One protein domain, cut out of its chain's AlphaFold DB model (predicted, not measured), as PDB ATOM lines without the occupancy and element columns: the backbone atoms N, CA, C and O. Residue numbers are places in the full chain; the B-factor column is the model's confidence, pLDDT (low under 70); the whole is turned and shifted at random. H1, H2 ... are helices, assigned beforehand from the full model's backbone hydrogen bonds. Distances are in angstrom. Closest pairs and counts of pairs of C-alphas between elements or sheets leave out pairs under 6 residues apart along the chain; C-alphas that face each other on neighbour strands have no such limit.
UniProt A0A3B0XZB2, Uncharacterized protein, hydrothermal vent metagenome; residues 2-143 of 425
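Overview. This is residues 2 to 143 of the 425 residues of an uncharacterized protein of hydrothermal vent metagenome (UniProt A0A3B0XZB2). One very long helix, H1, runs the length of the domain; H4 packs beside part of it and folds back into H5 as a helical hairpin, with H4 between H1 and H5. Two shorter helices, H2 and H3, pack on the last part of H1, crossing it and each other, while residues 2 to 13 of H1 stick out free at the opposite end. The printed part has 142 residues with five named helices, in the order H1, H2, H3, H4, H5, and no named strand: an all-helix domain. It is loose, with a radius of gyration of the C-alphas of 19.0 A and spans of 70 by 31 by 22 A, the protruding part of H1 adding to the length.

Arrangement. The hub is H1, residues 2 to 46, which touches three other helices. With residues 32 to 44 alone it touches H2, residues 52 to 66, at a steep tilt of 57 degrees, opposite ways; the closest C-alphas, those of Ala 39 and Ala 59, are 4.8 A apart. With residues 39 to 46 alone H1 touches residues 87 to 91 of H3, residues 81 to 92, only just about perpendicular at 71 degrees; the closest C-alphas are those of Ser 43 and Leu 87, 6.8 A apart. H2 and H3 touch at a steep tilt of 62 degrees, the C-alphas of Ala 62 and Ile 88 being closest at 5.7 A. With residues 17 to 38 alone H1 touches H4, residues 95 to 115, at a shallow tilt of 9 degrees, opposite ways; the closest C-alphas, those of Gln 28 and Tyr 104, are 5.8 A apart. H4 and H5, residues 122 to 133, form a helical hairpin and touch at a shallow tilt of 10 degrees, opposite ways, with the C-alphas of Cys 102 and Ala 132 closest at 4.4 A. H5 is apart from H1, H2 and H3. The packing of the helices is part aligned, part crossed: 2 of 5 touching pairs are at a shallow tilt. Every O i to N i+4 pair is within hydrogen-bond range in H2, H3, H4 and H5, and 40 of 41 are in H1.

Along the chain. H1 begins at C-alpha 2, (14.437, 26.090, -0.222), and ends at C-alpha 46, (54.633, 28.754, 51.749), 65.8 A away. H2 is 20.9 A long from first to last C-alpha, H4 30.3 A, and H3 and H5 16.3 A each. H5 ends at C-alpha 133, (26.862, 30.720, 44.204).

Size, cuts and confidence. The C-alphas farthest apart, those of Lys 2 and Asp 49, are 70.0 A apart. The printed part has no cut. The link from H2 to H3, residues 67 to 80, is long. The mean pLDDT of the printed part is 90.8; residues 73 to 77 and 116 to 118 are under 70.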
ATOM      1  N   LYS A   2      14.656  25.790  -1.663       71.25
ATOM      2  CA  LYS A   2      14.437  26.090  -0.222       71.25
ATOM      3  C   LYS A   2      15.213  25.186   0.760       71.25
ATOM      4  O   LYS A   2      15.801  25.695   1.707       71.25
ATOM      5  N   ALA A   3      15.277  23.872   0.520       75.62
ATOM      6  CA  ALA A   3      16.013  22.938   1.389       75.62
ATOM      7  C   ALA A   3      17.538  23.183   1.393       75.62
ATOM      8  O   ALA A   3      18.175  23.139   2.441       75.62
ATOM      9  N   TYR A   4      18.109  23.525   0.233       82.56
ATOM     10  CA  TYR A   4      19.536  23.825   0.080       82.56
ATOM     11  C   TYR A   4      19.948  25.116   0.808       82.56
ATOM     12  O   TYR A   4      20.948  25.138   1.524       82.56
ATOM     13  N   LEU A   5      19.144  26.179   0.682       79.44
ATOM     14  CA  LEU A   5      19.350  27.434   1.416       79.44
ATOM     15  C   LEU A   5      19.251  27.228   2.934       79.44
ATOM     16  O   LEU A   5      20.081  27.750   3.674       79.44
ATOM     17  N   ARG A   6      18.299  26.402   3.395       80.19
ATOM     18  CA  ARG A   6      18.152  26.044   4.815       80.19
ATOM     19  C   ARG A   6      19.381  25.300   5.354       80.19
ATOM     20  O   ARG A   6      19.845  25.624   6.441       80.19
ATOM     21  N   GLY A   7      19.947  24.371   4.578       84.69
ATOM     22  CA  GLY A   7      21.180  23.659   4.940       84.69
ATOM     23  C   GLY A   7      22.404  24.577   5.058       84.69
ATOM     24  O   GLY A   7      23.142  24.498   6.038       84.69
ATOM     25  N   LYS A   8      22.598  25.509   4.111       85.44
ATOM     26  CA  LYS A   8      23.693  26.498   4.185       85.44
ATOM     27  C   LYS A   8      23.567  27.434   5.389       85.44
ATOM     28  O   LYS A   8      24.573  27.723   6.031       85.44
ATOM     29  N   LEU A   9      22.353  27.885   5.702       83.62
ATOM     30  CA  LEU A   9      22.105  28.787   6.828       83.62
ATOM     31  C   LEU A   9      22.354  28.094   8.178       83.62
ATOM     32  O   LEU A   9      22.977  28.679   9.058       83.62
ATOM     33  N   LEU A  10      21.952  26.823   8.305       82.12
ATOM     34  CA  LEU A  10      22.275  25.990   9.468       82.12
ATOM     35  C   LEU A  10      23.787  25.807   9.630       82.12
ATOM     36  O   LEU A  10      24.308  26.034  10.716       82.12
ATOM     37  N   ASN A  11      24.510  25.477   8.558       83.81
ATOM     38  CA  ASN A  11      25.969  25.325   8.616       83.81
ATOM     39  C   ASN A  11      26.685  26.625   9.013       83.81
ATOM     40  O   ASN A  11      27.641  26.583   9.788       83.81
ATOM     41  N   LEU A  12      26.220  27.779   8.521       86.50
ATOM     42  CA  LEU A  12      26.748  29.086   8.918       86.50
ATOM     43  C   LEU A  12      26.509  29.353  10.414       86.50
ATOM     44  O   LEU A  12      27.439  29.738  11.120       86.50
ATOM     45  N   LEU A  13      25.291  29.096  10.905       82.12
ATOM     46  CA  LEU A  13      24.940  29.233  12.321       82.12
ATOM     47  C   LEU A  13      25.798  28.318  13.205       82.12
ATOM     48  O   LEU A  13      26.409  28.800  14.156       82.12
ATOM     49  N   PHE A  14      25.938  27.036  12.855       81.31
ATOM     50  CA  PHE A  14      26.823  26.106  13.567       81.31
ATOM     51  C   PHE A  14      28.288  26.564  13.544       81.31
ATOM     52  O   PHE A  14      28.988  26.434  14.549       81.31
ATOM     53  N   GLY A  15      28.757  27.137  12.433       81.62
ATOM     54  CA  GLY A  15      30.097  27.713  12.325       81.62
ATOM     55  C   GLY A  15      30.321  28.891  13.278       81.62
ATOM     56  O   GLY A  15      31.322  28.917  13.997       81.62
ATOM     57  N   ILE A  16      29.373  29.834  13.330       82.56
ATOM     58  CA  ILE A  16      29.418  30.997  14.230       82.56
ATOM     59  C   ILE A  16      29.377  30.544  15.692       82.56
ATOM     60  O   ILE A  16      30.212  30.986  16.481       82.56
ATOM     61  N   LEU A  17      28.489  29.605  16.033       80.69
ATOM     62  CA  LEU A  17      28.395  29.026  17.376       80.69
ATOM     63  C   LEU A  17      29.706  28.326  17.774       80.69
ATOM     64  O   LEU A  17      30.238  28.518  18.866       80.69
ATOM     65  N   ARG A  18      30.314  27.555  16.869       82.31
ATOM     66  CA  ARG A  18      31.601  26.905  17.147       82.31
ATOM     67  C   ARG A  18      32.717  27.924  17.403       82.31
ATOM     68  O   ARG A  18      33.546  27.708  18.288       82.31
ATOM     69  N   LEU A  19      32.753  29.020  16.645       83.19
ATOM     70  CA  LEU A  19      33.739  30.094  16.815       83.19
ATOM     71  C   LEU A  19      33.550  30.844  18.133       83.19
ATOM     72  O   LEU A  19      34.525  31.043  18.863       83.19
ATOM     73  N   SER A  20      32.315  31.213  18.477       82.25
ATOM     74  CA  SER A  20      32.035  31.846  19.762       82.25
ATOM     75  C   SER A  20      32.354  30.900  20.923       82.25
ATOM     76  O   SER A  20      32.859  31.359  21.946       82.25
ATOM     77  N   SER A  21      32.152  29.582  20.762       84.94
ATOM     78  CA  SER A  21      32.379  28.600  21.836       84.94
ATOM     79  C   SER A  21      33.855  28.487  22.146       84.94
ATOM     80  O   SER A  21      34.272  28.655  23.292       84.94
ATOM     81  N   LYS A  22      34.668  28.354  21.094       89.06
ATOM     82  CA  LYS A  22      36.127  28.424  21.202       89.06
ATOM     83  C   LYS A  22      36.593  29.722  21.857       89.06
ATOM     84  O   LYS A  22      37.530  29.701  22.649       89.06
ATOM     85  N   HIS A  23      35.948  30.849  21.549       90.38
ATOM     86  CA  HIS A  23      36.297  32.130  22.161       90.38
ATOM     87  C   HIS A  23      35.979  32.169  23.657       90.38
ATOM     88  O   HIS A  23      36.826  32.604  24.429       90.38
ATOM     89  N   VAL A  24      34.808  31.694  24.090       91.69
ATOM     90  CA  VAL A  24      34.449  31.641  25.519       91.69
ATOM     91  C   VAL A  24      35.338  30.644  26.273       91.69
ATOM     92  O   VAL A  24      35.895  31.001  27.310       91.69
ATOM     93  N   LEU A  25      35.580  29.457  25.706       92.69
ATOM     94  CA  LEU A  25      36.506  28.449  26.243       92.69
ATOM     95  C   LEU A  25      37.921  28.997  26.439       92.69
ATOM     96  O   LEU A  25      38.553  28.737  27.458       92.69
ATOM     97  N   LYS A  26      38.416  29.808  25.497       96.06
ATOM     98  CA  LYS A  26      39.718  30.474  25.628       96.06
ATOM     99  C   LYS A  26      39.787  31.364  26.871       96.06
ATOM    100  O   LYS A  26      40.839  31.449  27.499       96.06
ATOM    101  N   TRP A  27      38.699  32.048  27.218       96.12
ATOM    102  CA  TRP A  27      38.651  32.907  28.402       96.12
ATOM    103  C   TRP A  27      38.464  32.117  29.688       96.12
ATOM    104  O   TRP A  27      39.120  32.444  30.670       96.12
ATOM    105  N   GLN A  28      37.680  31.043  29.652       95.69
ATOM    106  CA  GLN A  28      37.590  30.079  30.745       95.69
ATOM    107  C   GLN A  28      38.971  29.478  31.069       95.69
ATOM    108  O   GLN A  28      39.433  29.566  32.200       95.69
ATOM    109  N   SER A  29      39.703  29.004  30.055       96.56
ATOM    110  CA  SER A  29      41.094  28.543  30.194       96.56
ATOM    111  C   SER A  29      42.031  29.641  30.710       96.56
ATOM    112  O   SER A  29      42.962  29.374  31.468       96.56
ATOM    113  N   ARG A  30      41.788  30.909  30.355       97.38
ATOM    114  CA  ARG A  30      42.584  32.021  30.883       97.38
ATOM    115  C   ARG A  30      42.322  32.291  32.364       97.38
ATOM    116  O   ARG A  30      43.264  32.689  33.036       97.38
ATOM    117  N   ILE A  31      41.110  32.052  32.867       98.19
ATOM    118  CA  ILE A  31      40.822  32.093  34.309       98.19
ATOM    119  C   ILE A  31      41.620  31.004  35.028       98.19
ATOM    120  O   ILE A  31      42.313  31.326  35.985       98.19
ATOM    121  N   ILE A  32      41.620  29.769  34.508       97.56
ATOM    122  CA  ILE A  32      42.435  28.667  35.054       97.56
ATOM    123  C   ILE A  32      43.918  29.066  35.105       97.56
ATOM    124  O   ILE A  32      44.562  28.916  36.134       97.56
ATOM    125  N   ASN A  33      44.461  29.656  34.036       97.56
ATOM    126  CA  ASN A  33      45.861  30.101  34.023       97.56
ATOM    127  C   ASN A  33      46.163  31.186  35.073       97.56
ATOM    128  O   ASN A  33      47.264  31.218  35.623       97.56
ATOM    129  N   VAL A  34      45.212  32.091  35.334       98.38
ATOM    130  CA  VAL A  34      45.342  33.132  36.365       98.38
ATOM    131  C   VAL A  34      45.262  32.516  37.765       98.38
ATOM    132  O   VAL A  34      46.097  32.853  38.599       98.38
ATOM    133  N   LEU A  35      44.330  31.584  38.000       98.19
ATOM    134  CA  LEU A  35      44.235  30.798  39.237       98.19
ATOM    135  C   LEU A  35      45.541  30.046  39.506       98.19
ATOM    136  O   LEU A  35      46.166  30.264  40.538       98.19
ATOM    137  N   HIS A  36      46.017  29.281  38.524       97.69
ATOM    138  CA  HIS A  36      47.287  28.566  38.589       97.69
ATOM    139  C   HIS A  36      48.466  29.501  38.873       97.69
ATOM    140  O   HIS A  36      49.313  29.206  39.708       97.69
ATOM    141  N   SER A  37      48.526  30.664  38.220       98.25
ATOM    142  CA  SER A  37      49.602  31.636  38.455       98.25
ATOM    143  C   SER A  37      49.569  32.208  39.877       98.25
ATOM    144  O   SER A  37      50.624  32.453  40.460       98.25
ATOM    145  N   ARG A  38      48.378  32.409  40.455       98.12
ATOM    146  CA  ARG A  38      48.229  32.826  41.857       98.12
ATOM    147  C   ARG A  38      48.598  31.711  42.827       98.12
ATOM    148  O   ARG A  38      49.357  31.974  43.752       98.12
ATOM    149  N   ALA A  39      48.140  30.486  42.576       98.00
ATOM    150  CA  ALA A  39      48.537  29.303  43.334       98.00
ATOM    151  C   ALA A  39      50.061  29.126  43.323       98.00
ATOM    152  O   ALA A  39      50.682  28.950  44.369       98.00
ATOM    153  N   TYR A  40      50.679  29.297  42.155       97.81
ATOM    154  CA  TYR A  40      52.123  29.221  42.014       97.81
ATOM    155  C   TYR A  40      52.825  30.334  42.797       97.81
ATOM    156  O   TYR A  40      53.761  30.044  43.532       97.81
ATOM    157  N   LEU A  41      52.350  31.584  42.742       97.81
ATOM    158  CA  LEU A  41      52.899  32.659  43.577       97.81
ATOM    159  C   LEU A  41      52.772  32.383  45.078       97.81
ATOM    160  O   LEU A  41      53.754  32.563  45.788       97.81
ATOM    161  N   ALA A  42      51.615  31.915  45.546       97.94
ATOM    162  CA  ALA A  42      51.415  31.562  46.951       97.94
ATOM    163  C   ALA A  42      52.367  30.437  47.393       97.94
ATOM    164  O   ALA A  42      52.927  30.479  48.485       97.94
ATOM    165  N   SER A  43      52.630  29.471  46.508       97.38
ATOM    166  CA  SER A  43      53.555  28.374  46.794       97.38
ATOM    167  C   SER A  43      55.012  28.832  46.997       97.38
ATOM    168  O   SER A  43      55.744  28.189  47.744       97.38
ATOM    169  N   PHE A  44      55.439  29.966  46.412       96.31
ATOM    170  CA  PHE A  44      56.769  30.530  46.694       96.31
ATOM    171  C   PHE A  44      56.925  30.926  48.162       96.31
ATOM    172  O   PHE A  44      58.012  30.752  48.708       96.31
ATOM    173  N   ASP A  45      55.871  31.490  48.755       95.44
ATOM    174  CA  ASP A  45      55.885  32.006  50.125       95.44
ATOM    175  C   ASP A  45      55.735  30.876  51.152       95.44
ATOM    176  O   ASP A  45      56.408  30.882  52.180       95.44
ATOM    177  N   LEU A  46      54.891  29.883  50.853       96.88
ATOM    178  CA  LEU A  46      54.633  28.754  51.749       96.88
ATOM    179  C   LEU A  46      55.772  27.725  51.771       96.88
ATOM    180  O   LEU A  46      56.021  27.118  52.808       96.88
ATOM    181  N   PHE A  47      56.467  27.533  50.647       96.25
ATOM    182  CA  PHE A  47      57.421  26.434  50.475       96.25
ATOM    183  C   PHE A  47      58.772  26.936  49.930       96.25
ATOM    184  O   PHE A  47      59.117  26.718  48.756       96.25
ATOM    185  N   PRO A  48      59.563  27.650  50.753       93.69
ATOM    186  CA  PRO A  48      60.831  28.257  50.336       93.69
ATOM    187  C   PRO A  48      61.944  27.237  50.039       93.69
ATOM    188  O   PRO A  48      62.920  27.568  49.369       93.69
ATOM    189  N   ASP A  49      61.796  25.996  50.490       92.69
ATOM    190  CA  ASP A  49      62.763  24.902  50.369       92.69
ATOM    191  C   ASP A  49      62.555  24.020  49.123       92.69
ATOM    192  O   ASP A  49      63.486  23.356  48.668       92.69
ATOM    193  N   LYS A  50      61.356  24.027  48.530       94.06
ATOM    194  CA  LYS A  50      61.019  23.177  47.372       94.06
ATOM    195  C   LYS A  50      61.677  23.648  46.066       94.06
ATOM    196  O   LYS A  50      62.141  24.779  45.936       94.06
ATOM    197  N   LYS A  51      61.706  22.795  45.046       94.00
ATOM    198  CA  LYS A  51      62.129  23.176  43.684       94.00
ATOM    199  C   LYS A  51      61.011  23.924  42.947       94.00
ATOM    200  O   LYS A  51      59.835  23.678  43.197       94.00
ATOM    201  N   LEU A  52      61.356  24.779  41.978       95.12
ATOM    202  CA  LEU A  52      60.366  25.453  41.118       95.12
ATOM    203  C   LEU A  52      59.452  24.466  40.374       95.12
ATOM    204  O   LEU A  52      58.268  24.750  40.220       95.12
ATOM    205  N   SER A  53      59.968  23.315  39.932       94.12
ATOM    206  CA  SER A  53      59.144  22.260  39.317       94.12
ATOM    207  C   SER A  53      58.076  21.725  40.268       94.12
ATOM    208  O   SER A  53      56.909  21.652  39.897       94.12
ATOM    209  N   GLN A  54      58.454  21.433  41.513       94.25
ATOM    210  CA  GLN A  54      57.530  20.949  42.540       94.25
ATOM    211  C   GLN A  54      56.451  21.988  42.849       94.25
ATOM    212  O   GLN A  54      55.281  21.644  42.957       94.25
ATOM    213  N   LEU A  55      56.822  23.266  42.932       95.62
ATOM    214  CA  LEU A  55      55.871  24.355  43.145       95.62
ATOM    215  C   LEU A  55      54.852  24.500  42.005       95.62
ATOM    216  O   LEU A  55      53.681  24.774  42.262       95.62
ATOM    217  N   ILE A  56      55.283  24.312  40.752       94.75
ATOM    218  CA  ILE A  56      54.381  24.303  39.590       94.75
ATOM    219  C   ILE A  56      53.390  23.145  39.704       94.75
ATOM    220  O   ILE A  56      52.191  23.354  39.549       94.75
ATOM    221  N   ASP A  57      53.877  21.947  40.017       93.38
ATOM    222  CA  ASP A  57      53.030  20.762  40.155       93.38
ATOM    223  C   ASP A  57      52.032  20.918  41.314       93.38
ATOM    224  O   ASP A  57      50.845  20.641  41.150       93.38
ATOM    225  N   MET A  58      52.474  21.448  42.457       95.06
ATOM    226  CA  MET A  58      51.601  21.764  43.594       95.06
ATOM    227  C   MET A  58      50.519  22.779  43.221       95.06
ATOM    228  O   MET A  58      49.352  22.587  43.553       95.06
ATOM    229  N   ALA A  59      50.887  23.847  42.510       96.12
ATOM    230  CA  ALA A  59      49.944  24.858  42.051       96.12
ATOM    231  C   ALA A  59      48.924  24.289  41.056       96.12
ATOM    232  O   ALA A  59      47.753  24.674  41.094       96.12
ATOM    233  N   LEU A  60      49.353  23.376  40.181       94.56
ATOM    234  CA  LEU A  60      48.488  22.678  39.234       94.56
ATOM    235  C   LEU A  60      47.472  21.795  39.958       94.56
ATOM    236  O   LEU A  60      46.277  21.942  39.704       94.56
ATOM    237  N   VAL A  61      47.925  20.946  40.886       94.19
ATOM    238  CA  VAL A  61      47.037  20.061  41.654       94.19
ATOM    239  C   VAL A  61      46.071  20.875  42.514       94.19
ATOM    240  O   VAL A  61      44.868  20.662  42.431       94.19
ATOM    241  N   ALA A  62      46.557  21.879  43.250       95.88
ATOM    242  CA  ALA A  62      45.699  22.736  44.070       95.88
ATOM    243  C   ALA A  62      44.653  23.496  43.235       95.88
ATOM    244  O   ALA A  62      43.524  23.687  43.679       95.88
ATOM    245  N   THR A  63      45.000  23.923  42.016       96.38
ATOM    246  CA  THR A  63      44.035  24.567  41.111       96.38
ATOM    247  C   THR A  63      42.969  23.581  40.631       96.38
ATOM    248  O   THR A  63      41.806  23.967  40.555       96.38
ATOM    249  N   GLY A  64      43.345  22.335  40.320       94.69
ATOM    250  CA  GLY A  64      42.402  21.269  39.967       94.69
ATOM    251  C   GLY A  64      41.422  20.975  41.104       94.69
ATOM    252  O   GLY A  64      40.212  21.027  40.895       94.69
ATOM    253  N   ASP A  65      41.932  20.808  42.325       94.25
ATOM    254  CA  ASP A  65      41.118  20.573  43.525       94.25
ATOM    255  C   ASP A  65      40.119  21.708  43.784       94.25
ATOM    256  O   ASP A  65      38.944  21.461  44.049       94.25
ATOM    257  N   LEU A  66      40.552  22.968  43.653       95.56
ATOM    258  CA  LEU A  66      39.670  24.135  43.792       95.56
ATOM    259  C   LEU A  66      38.568  24.189  42.721       95.56
ATOM    260  O   LEU A  66      37.528  24.815  42.930       95.56
ATOM    261  N   LEU A  67      38.793  23.560  41.566       95.25
ATOM    262  CA  LEU A  67      37.812  23.418  40.490       95.25
ATOM    263  C   LEU A  67      36.965  22.140  40.626       95.25
ATOM    264  O   LEU A  67      36.097  21.908  39.784       95.25
ATOM    265  N   GLY A  68      37.183  21.339  41.675       92.69
ATOM    266  CA  GLY A  68      36.496  20.068  41.898       92.69
ATOM    267  C   GLY A  68      36.918  18.964  40.925       92.69
ATOM    268  O   GLY A  68      36.135  18.050  40.674       92.69
ATOM    269  N   GLU A  69      38.108  19.068  40.330       90.62
ATOM    270  CA  GLU A  69      38.688  18.008  39.505       90.62
ATOM    271  C   GLU A  69      39.334  16.941  40.401       90.62
ATOM    272  O   GLU A  69      39.917  17.256  41.438       90.62
ATOM    273  N   ASP A  70      39.243  15.671  39.999       85.25
ATOM    274  CA  ASP A  70      39.895  14.584  40.727       85.25
ATOM    275  C   ASP A  70      41.418  14.765  40.712       85.25
ATOM    276  O   ASP A  70      42.022  15.015  39.660       85.25
ATOM    277  N   ARG A  71      42.053  14.567  41.875       81.19
ATOM    278  CA  ARG A  71      43.514  14.611  41.995       81.19
ATOM    279  C   ARG A  71      44.141  13.641  40.992       81.19
ATOM    280  O   ARG A  71      43.830  12.445  41.028       81.19
ATOM    281  N   PRO A  72      45.061  14.098  40.126       76.56
ATOM    282  CA  PRO A  72      45.783  13.186  39.260       76.56
ATOM    283  C   PRO A  72      46.554  12.182  40.125       76.56
ATOM    284  O   PRO A  72      47.261  12.559  41.055       76.56
ATOM    285  N   SER A  73      46.449  10.891  39.802       68.56
ATOM    286  CA  SER A  73      47.150   9.816  40.524       68.56
ATOM    287  C   SER A  73      48.677   9.926  40.444       68.56
ATOM    288  O   SER A  73      49.391   9.316  41.236       68.56
ATOM    289  N   ILE A  74      49.179  10.717  39.493       60.16
ATOM    290  CA  ILE A  74      50.595  11.008  39.283       60.16
ATOM    291  C   ILE A  74      50.924  12.327  39.987       60.16
ATOM    292  O   ILE A  74      51.205  13.343  39.354       60.16
ATOM    293  N   ILE A  75      50.874  12.320  41.314       63.69
ATOM    294  CA  ILE A  75      51.631  13.296  42.094       63.69
ATOM    295  C   ILE A  75      53.074  12.781  42.070       63.69
ATOM    296  O   ILE A  75      53.310  11.610  42.377       63.69
ATOM    297  N   GLN A  76      54.038  13.600  41.628       63.50
ATOM    298  CA  GLN A  76      55.453  13.213  41.712       63.50
ATOM    299  C   GLN A  76      55.756  12.757  43.148       63.50
ATOM    300  O   GLN A  76      55.271  13.380  44.091       63.50
ATOM    301  N   SER A  77      56.553  11.694  43.317       60.38
ATOM    302  CA  SER A  77      56.803  11.000  44.600       60.38
ATOM    303  C   SER A  77      57.239  11.894  45.768       60.38
ATOM    304  O   SER A  77      57.219  11.459  46.917       60.38
ATOM    305  N   ASP A  78      57.626  13.132  45.477       74.31
ATOM    306  CA  ASP A  78      58.279  14.049  46.400       74.31
ATOM    307  C   ASP A  78      57.348  15.176  46.903       74.31
ATOM    308  O   ASP A  78      57.763  15.985  47.740       74.31
ATOM    309  N   ILE A  79      56.099  15.254  46.422       84.44
ATOM    310  CA  ILE A  79      55.103  16.233  46.892       84.44
ATOM    311  C   ILE A  79      54.205  15.571  47.941       84.44
ATOM    312  O   ILE A  79      53.526  14.583  47.665       84.44
ATOM    313  N   ARG A  80      54.186  16.124  49.158       86.69
ATOM    314  CA  ARG A  80      53.336  15.626  50.245       86.69
ATOM    315  C   ARG A  80      51.915  16.154  50.069       86.69
ATOM    316  O   ARG A  80      51.736  17.334  49.779       86.69
ATOM    317  N   GLY A  81      50.910  15.307  50.301       88.12
ATOM    318  CA  GLY A  81      49.500  15.724  50.269       88.12
ATOM    319  C   GLY A  81      49.206  16.888  51.222       88.12
ATOM    320  O   GLY A  81      48.517  17.825  50.840       88.12
ATOM    321  N   GLU A  82      49.839  16.889  52.398       92.38
ATOM    322  CA  GLU A  82      49.737  17.962  53.398       92.38
ATOM    323  C   GLU A  82      50.163  19.338  52.851       92.38
ATOM    324  O   GLU A  82      49.541  20.350  53.171       92.38
ATOM    325  N   ASP A  83      51.191  19.381  51.992       94.75
ATOM    326  CA  ASP A  83      51.664  20.629  51.381       94.75
ATOM    327  C   ASP A  83      50.602  21.183  50.404       94.75
ATOM    328  O   ASP A  83      50.357  22.390  50.337       94.75
ATOM    329  N   ILE A  84      49.925  20.298  49.661       94.62
ATOM    330  CA  ILE A  84      48.828  20.666  48.752       94.62
ATOM    331  C   ILE A  84      47.626  21.172  49.556       94.62
ATOM    332  O   ILE A  84      47.078  22.226  49.235       94.62
ATOM    333  N   ASP A  85      47.254  20.469  50.625       95.06
ATOM    334  CA  ASP A  85      46.123  20.843  51.477       95.06
ATOM    335  C   ASP A  85      46.350  22.215  52.132       95.06
ATOM    336  O   ASP A  85      45.456  23.063  52.144       95.06
ATOM    337  N   MET A  86      47.574  22.493  52.598       97.06
ATOM    338  CA  MET A  86      47.949  23.804  53.137       97.06
ATOM    339  C   MET A  86      47.834  24.922  52.088       97.06
ATOM    340  O   MET A  86      47.339  26.017  52.389       97.06
ATOM    341  N   LEU A  87      48.257  24.653  50.848       97.44
ATOM    342  CA  LEU A  87      48.123  25.598  49.740       97.44
ATOM    343  C   LEU A  87      46.646  25.866  49.421       97.44
ATOM    344  O   LEU A  87      46.260  27.025  49.273       97.44
ATOM    345  N   ILE A  88      45.810  24.828  49.375       97.06
ATOM    346  CA  ILE A  88      44.364  24.947  49.135       97.06
ATOM    347  C   ILE A  88      43.690  25.761  50.235       97.06
ATOM    348  O   ILE A  88      42.909  26.654  49.917       97.06
ATOM    349  N   ILE A  89      44.000  25.507  51.511       97.62
ATOM    350  CA  ILE A  89      43.455  26.277  52.641       97.62
ATOM    351  C   ILE A  89      43.801  27.762  52.483       97.62
ATOM    352  O   ILE A  89      42.926  28.622  52.592       97.62
ATOM    353  N   THR A  90      45.062  28.061  52.161       97.69
ATOM    354  CA  THR A  90      45.530  29.440  51.958       97.69
ATOM    355  C   THR A  90      44.818  30.103  50.776       97.69
ATOM    356  O   THR A  90      44.356  31.236  50.887       97.69
ATOM    357  N   LEU A  91      44.679  29.399  49.649       97.44
ATOM    358  CA  LEU A  91      44.010  29.921  48.455       97.44
ATOM    359  C   LEU A  91      42.503  30.091  48.655       97.44
ATOM    360  O   LEU A  91      41.934  31.070  48.182       97.44
ATOM    361  N   SER A  92      41.861  29.184  49.389       96.38
ATOM    362  CA  SER A  92      40.425  29.241  49.692       96.38
ATOM    363  C   SER A  92      40.065  30.433  50.580       96.38
ATOM    364  O   SER A  92      38.924  30.893  50.566       96.38
ATOM    365  N   ALA A  93      41.032  30.959  51.335       96.50
ATOM    366  CA  ALA A  93      40.876  32.176  52.120       96.50
ATOM    367  C   ALA A  93      41.040  33.472  51.290       96.50
ATOM    368  O   ALA A  93      40.603  34.522  51.754       96.50
ATOM    369  N   ASP A  94      41.621  33.431  50.080       96.75
ATOM    370  CA  ASP A  94      41.831  34.617  49.226       96.75
ATOM    371  C   ASP A  94      40.557  34.972  48.437       96.75
ATOM    372  O   ASP A  94      40.120  34.247  47.538       96.75
ATOM    373  N   ASP A  95      39.983  36.144  48.715       97.06
ATOM    374  CA  ASP A  95      38.781  36.638  48.029       97.06
ATOM    375  C   ASP A  95      38.977  36.808  46.514       97.06
ATOM    376  O   ASP A  95      38.027  36.671  45.736       97.06
ATOM    377  N   ASN A  96      40.210  37.037  46.048       96.56
ATOM    378  CA  ASN A  96      40.496  37.064  44.615       96.56
ATOM    379  C   ASN A  96      40.358  35.674  43.986       96.56
ATOM    380  O   ASN A  96      39.892  35.568  42.851       96.56
ATOM    381  N   ILE A  97      40.765  34.616  44.697       97.75
ATOM    382  CA  ILE A  97      40.613  33.232  44.237       97.75
ATOM    383  C   ILE A  97      39.130  32.883  44.171       97.75
ATOM    384  O   ILE A  97      38.674  32.448  43.114       97.75
ATOM    385  N   LYS A  98      38.350  33.182  45.220       97.69
ATOM    386  CA  LYS A  98      36.886  32.995  45.210       97.69
ATOM    387  C   LYS A  98      36.225  33.732  44.047       97.69
ATOM    388  O   LYS A  98      35.426  33.155  43.313       97.69
ATOM    389  N   THR A  99      36.620  34.983  43.809       97.94
ATOM    390  CA  THR A  99      36.122  35.786  42.681       97.94
ATOM    391  C   THR A  99      36.466  35.152  41.331       97.94
ATOM    392  O   THR A  99      35.650  35.157  40.405       97.94
ATOM    393  N   LEU A 100      37.670  34.600  41.175       98.06
ATOM    394  CA  LEU A 100      38.086  33.911  39.952       98.06
ATOM    395  C   LEU A 100      37.334  32.586  39.755       98.06
ATOM    396  O   LEU A 100      36.904  32.326  38.634       98.06
ATOM    397  N   LEU A 101      37.119  31.799  40.814       98.00
ATOM    398  CA  LEU A 101      36.331  30.557  40.788       98.00
ATOM    399  C   LEU A 101      34.862  30.841  40.444       98.00
ATOM    400  O   LEU A 101      34.322  30.253  39.506       98.00
ATOM    401  N   CYS A 102      34.251  31.840  41.085       98.06
ATOM    402  CA  CYS A 102      32.925  32.340  40.722       98.06
ATOM    403  C   CYS A 102      32.868  32.715  39.232       98.06
ATOM    404  O   CYS A 102      32.011  32.243  38.483       98.06
ATOM    405  N   ASN A 103      33.828  33.509  38.750       98.25
ATOM    406  CA  ASN A 103      33.867  33.916  37.348       98.25
ATOM    407  C   ASN A 103      34.128  32.750  36.383       98.25
ATOM    408  O   ASN A 103      33.611  32.783  35.266       98.25
ATOM    409  N   TYR A 104      34.873  31.715  36.779       98.12
ATOM    410  CA  TYR A 104      35.055  30.501  35.981       98.12
ATOM    411  C   TYR A 104      33.704  29.841  35.679       98.12
ATOM    412  O   TYR A 104      33.358  29.642  34.508       98.12
ATOM    413  N   TYR A 105      32.902  29.605  36.718       97.94
ATOM    414  CA  TYR A 105      31.576  29.009  36.590       97.94
ATOM    415  C   TYR A 105      30.566  29.947  35.914       97.94
ATOM    416  O   TYR A 105      29.800  29.518  35.049       97.94
ATOM    417  N   ARG A 106      30.619  31.260  36.180       97.81
ATOM    418  CA  ARG A 106      29.806  32.252  35.449       97.81
ATOM    419  C   ARG A 106      30.127  32.274  33.951       97.81
ATOM    420  O   ARG A 106      29.213  32.414  33.138       97.81
ATOM    421  N   VAL A 107      31.397  32.121  33.558       97.00
ATOM    422  CA  VAL A 107      31.812  32.023  32.145       97.00
ATOM    423  C   VAL A 107      31.359  30.699  31.526       97.00
ATOM    424  O   VAL A 107      30.921  30.699  30.373       97.00
ATOM    425  N   ALA A 108      31.402  29.593  32.271       95.06
ATOM    426  CA  ALA A 108      30.851  28.311  31.833       95.06
ATOM    427  C   ALA A 108      29.329  28.392  31.603       95.06
ATOM    428  O   ALA A 108      28.841  27.992  30.547       95.06
ATOM    429  N   SER A 109      28.587  29.013  32.521       94.88
ATOM    430  CA  SER A 109      27.153  29.292  32.366       94.88
ATOM    431  C   SER A 109      26.871  30.205  31.162       94.88
ATOM    432  O   SER A 109      26.010  29.914  30.329       94.88
ATOM    433  N   PHE A 110      27.656  31.278  30.994       93.88
ATOM    434  CA  PHE A 110      27.557  32.174  29.837       93.88
ATOM    435  C   PHE A 110      27.781  31.438  28.514       93.88
ATOM    436  O   PHE A 110      27.084  31.713  27.536       93.88
ATOM    437  N   ARG A 111      28.725  30.484  28.489       91.56
ATOM    438  CA  ARG A 111      28.969  29.592  27.352       91.56
ATOM    439  C   ARG A 111      27.671  28.879  26.989       91.56
ATOM    440  O   ARG A 111      27.155  29.128  25.909       91.56
ATOM    441  N   TYR A 112      27.130  28.051  27.882       89.00
ATOM    442  CA  TYR A 112      25.954  27.222  27.600       89.00
ATOM    443  C   TYR A 112      24.724  28.036  27.202       89.00
ATOM    444  O   TYR A 112      24.083  27.720  26.201       89.00
ATOM    445  N   TYR A 113      24.469  29.155  27.881       87.38
ATOM    446  CA  TYR A 113      23.360  30.028  27.510       87.38
ATOM    447  C   TYR A 113      23.504  30.618  26.103       87.38
ATOM    448  O   TYR A 113      22.531  30.679  25.355       87.38
ATOM    449  N   ALA A 114      24.709  31.048  25.719       82.94
ATOM    450  CA  ALA A 114      24.943  31.580  24.381       82.94
ATOM    451  C   ALA A 114      24.744  30.518  23.275       82.94
ATOM    452  O   ALA A 114      24.503  30.892  22.127       82.94
ATOM    453  N   TYR A 115      24.821  29.217  23.606       74.12
ATOM    454  CA  TYR A 115      24.591  28.097  22.676       74.12
ATOM    455  C   TYR A 115      23.170  27.539  22.684       74.12
ATOM    456  O   TYR A 115      22.784  26.903  21.705       74.12
ATOM    457  N   GLY A 116      22.400  27.764  23.749       68.69
ATOM    458  CA  GLY A 116      21.072  27.184  23.940       68.69
ATOM    459  C   GLY A 116      19.941  28.210  23.979       68.69
ATOM    460  O   GLY A 116      19.211  28.220  24.964       68.69
ATOM    461  N   PRO A 117      19.708  29.040  22.940       63.72
ATOM    462  CA  PRO A 117      18.572  29.969  22.938       63.72
ATOM    463  C   PRO A 117      17.202  29.257  22.976       63.72
ATOM    464  O   PRO A 117      16.188  29.908  23.193       63.72
ATOM    465  N   LEU A 118      17.174  27.933  22.768       67.31
ATOM    466  CA  LEU A 118      15.994  27.065  22.859       67.31
ATOM    467  C   LEU A 118      15.876  26.322  24.208       67.31
ATOM    468  O   LEU A 118      15.084  25.391  24.303       67.31
ATOM    469  N   GLY A 119      16.679  26.681  25.217       75.50
ATOM    470  CA  GLY A 119      16.652  26.047  26.546       75.50
ATOM    471  C   GLY A 119      17.318  24.668  26.615       75.50
ATOM    472  O   GLY A 119      17.202  23.963  27.607       75.50
ATOM    473  N   TRP A 120      18.041  24.255  25.568       82.69
ATOM    474  CA  TRP A 120      18.667  22.925  25.488       82.69
ATOM    475  C   TRP A 120      19.762  22.656  26.525       82.69
ATOM    476  O   TRP A 120      20.162  21.509  26.665       82.69
ATOM    477  N   PHE A 121      20.257  23.699  27.194       89.31
ATOM    478  CA  PHE A 121      21.323  23.599  28.192       89.31
ATOM    479  C   PHE A 121      20.945  24.297  29.508       89.31
ATOM    480  O   PHE A 121      21.809  24.844  30.195       89.31
ATOM    481  N   ASP A 122      19.646  24.397  29.814       91.19
ATOM    482  CA  ASP A 122      19.176  25.097  31.017       91.19
ATOM    483  C   ASP A 122      19.669  24.413  32.301       91.19
ATOM    484  O   ASP A 122      20.017  25.104  33.264       91.19
ATOM    485  N   ASP A 123      19.796  23.083  32.283       93.62
ATOM    486  CA  ASP A 123      20.341  22.299  33.392       93.62
ATOM    487  C   ASP A 123      21.819  22.636  33.636       93.62
ATOM    488  O   ASP A 123      22.188  22.978  34.757       93.62
ATOM    489  N   GLU A 124      22.664  22.666  32.597       93.75
ATOM    490  CA  GLU A 124      24.079  23.028  32.738       93.75
ATOM    491  C   GLU A 124      24.258  24.503  33.114       93.75
ATOM    492  O   GLU A 124      25.167  24.856  33.871       93.75
ATOM    493  N   VAL A 125      23.410  25.396  32.593       93.69
ATOM    494  CA  VAL A 125      23.403  26.813  32.986       93.69
ATOM    495  C   VAL A 125      23.110  26.945  34.475       93.69
ATOM    496  O   VAL A 125      23.800  27.720  35.144       93.69
ATOM    497  N   LYS A 126      22.113  26.208  34.980       95.81
ATOM    498  CA  LYS A 126      21.718  26.208  36.388       95.81
ATOM    499  C   LYS A 126      22.797  25.586  37.271       95.81
ATOM    500  O   LYS A 126      23.231  26.248  38.204       95.81
ATOM    501  N   GLU A 127      23.305  24.407  36.917       96.75
ATOM    502  CA  GLU A 127      24.376  23.720  37.649       96.75
ATOM    503  C   GLU A 127      25.611  24.618  37.813       96.75
ATOM    504  O   GLU A 127      26.136  24.779  38.911       96.75
ATOM    505  N   ASN A 128      26.059  25.273  36.735       96.56
ATOM    506  CA  ASN A 128      27.210  26.175  36.810       96.56
ATOM    507  C   ASN A 128      26.907  27.449  37.615       96.56
ATOM    508  O   ASN A 128      27.802  27.985  38.260       96.56
ATOM    509  N   LEU A 129      25.678  27.971  37.596       97.44
ATOM    510  CA  LEU A 129      25.327  29.113  38.449       97.44
ATOM    511  C   LEU A 129      25.244  28.725  39.921       97.44
ATOM    512  O   LEU A 129      25.651  29.523  40.758       97.44
ATOM    513  N   ASP A 130      24.762  27.527  40.229       97.69
ATOM    514  CA  ASP A 130      24.716  27.021  41.597       97.69
ATOM    515  C   ASP A 130      26.143  26.833  42.138       97.69
ATOM    516  O   ASP A 130      26.448  27.370  43.199       97.69
ATOM    517  N   LYS A 131      27.071  26.275  41.342       97.31
ATOM    518  CA  LYS A 131      28.509  26.250  41.688       97.31
ATOM    519  C   LYS A 131      29.115  27.646  41.849       97.31
ATOM    520  O   LYS A 131      29.934  27.871  42.729       97.31
ATOM    521  N   ALA A 132      28.726  28.621  41.022       97.44
ATOM    522  CA  ALA A 132      29.190  30.000  41.199       97.44
ATOM    523  C   ALA A 132      28.695  30.612  42.525       97.44
ATOM    524  O   ALA A 132      29.427  31.380  43.151       97.44
ATOM    525  N   ARG A 133      27.478  30.250  42.956       97.94
ATOM    526  CA  ARG A 133      26.862  30.720  44.204       97.94
ATOM    527  C   ARG A 133      27.506  30.162  45.463       97.94
ATOM    528  O   ARG A 133      27.393  30.798  46.503       97.94
ATOM    529  N   GLU A 134      28.226  29.049  45.363       96.75
ATOM    530  CA  GLU A 134      29.065  28.541  46.457       96.75
ATOM    531  C   GLU A 134      30.187  29.528  46.832       96.75
ATOM    532  O   GLU A 134      30.630  29.551  47.977       96.75
ATOM    533  N   PHE A 135      30.625  30.378  45.892       96.56
ATOM    534  CA  PHE A 135      31.680  31.378  46.116       96.56
ATOM    535  C   PHE A 135      31.145  32.801  46.318       96.56
ATOM    536  O   PHE A 135      31.796  33.611  46.974       96.56
ATOM    537  N   ASP A 136      29.991  33.117  45.728       96.94
ATOM    538  CA  ASP A 136      29.297  34.400  45.857       96.94
ATOM    539  C   ASP A 136      27.788  34.169  45.714       96.94
ATOM    540  O   ASP A 136      27.295  33.981  44.603       96.94
ATOM    541  N   GLU A 137      27.036  34.216  46.818       95.62
ATOM    542  CA  GLU A 137      25.577  34.005  46.825       95.62
ATOM    543  C   GLU A 137      24.836  34.923  45.832       95.62
ATOM    544  O   GLU A 137      23.792  34.563  45.281       95.62
ATOM    545  N   GLY A 138      25.396  36.108  45.559       96.12
ATOM    546  CA  GLY A 138      24.880  37.085  44.608       96.12
ATOM    547  C   GLY A 138      25.184  36.768  43.142       96.12
ATOM    548  O   GLY A 138      24.765  37.534  42.264       96.12
ATOM    549  N   ALA A 139      25.880  35.665  42.847       96.38
ATOM    550  CA  ALA A 139      26.327  35.314  41.509       96.38
ATOM    551  C   ALA A 139      25.151  35.209  40.529       96.38
ATOM    552  O   ALA A 139      24.244  34.374  40.624       96.38
ATOM    553  N   LYS A 140      25.201  36.084  39.523       96.06
ATOM    554  CA  LYS A 140      24.276  36.118  38.393       96.06
ATOM    555  C   LYS A 140      25.017  35.814  37.109       96.06
ATOM    556  O   LYS A 140      26.227  36.023  36.977       96.06
ATOM    557  N   LYS A 141      24.265  35.362  36.118       93.94
ATOM    558  CA  LYS A 141      24.794  35.117  34.785       93.94
ATOM    559  C   LYS A 141      25.419  36.377  34.189       93.94
ATOM    560  O   LYS A 141      24.862  37.463  34.317       93.94
ATOM    561  N   LEU A 142      26.555  36.202  33.516       95.50
ATOM    562  CA  LEU A 142      27.258  37.301  32.864       95.50
ATOM    563  C   LEU A 142      26.434  37.894  31.722       95.50
ATOM    564  O   LEU A 142      25.899  37.189  30.864       95.50
ATOM    565  N   THR A 143      26.411  39.215  31.673       94.75
ATOM    566  CA  THR A 143      26.048  39.989  30.493       94.75
ATOM    567  C   THR A 143      27.238  40.088  29.533       94.75
ATOM    568  O   THR A 143      28.399  39.884  29.899       94.75
TER     569      THR A 143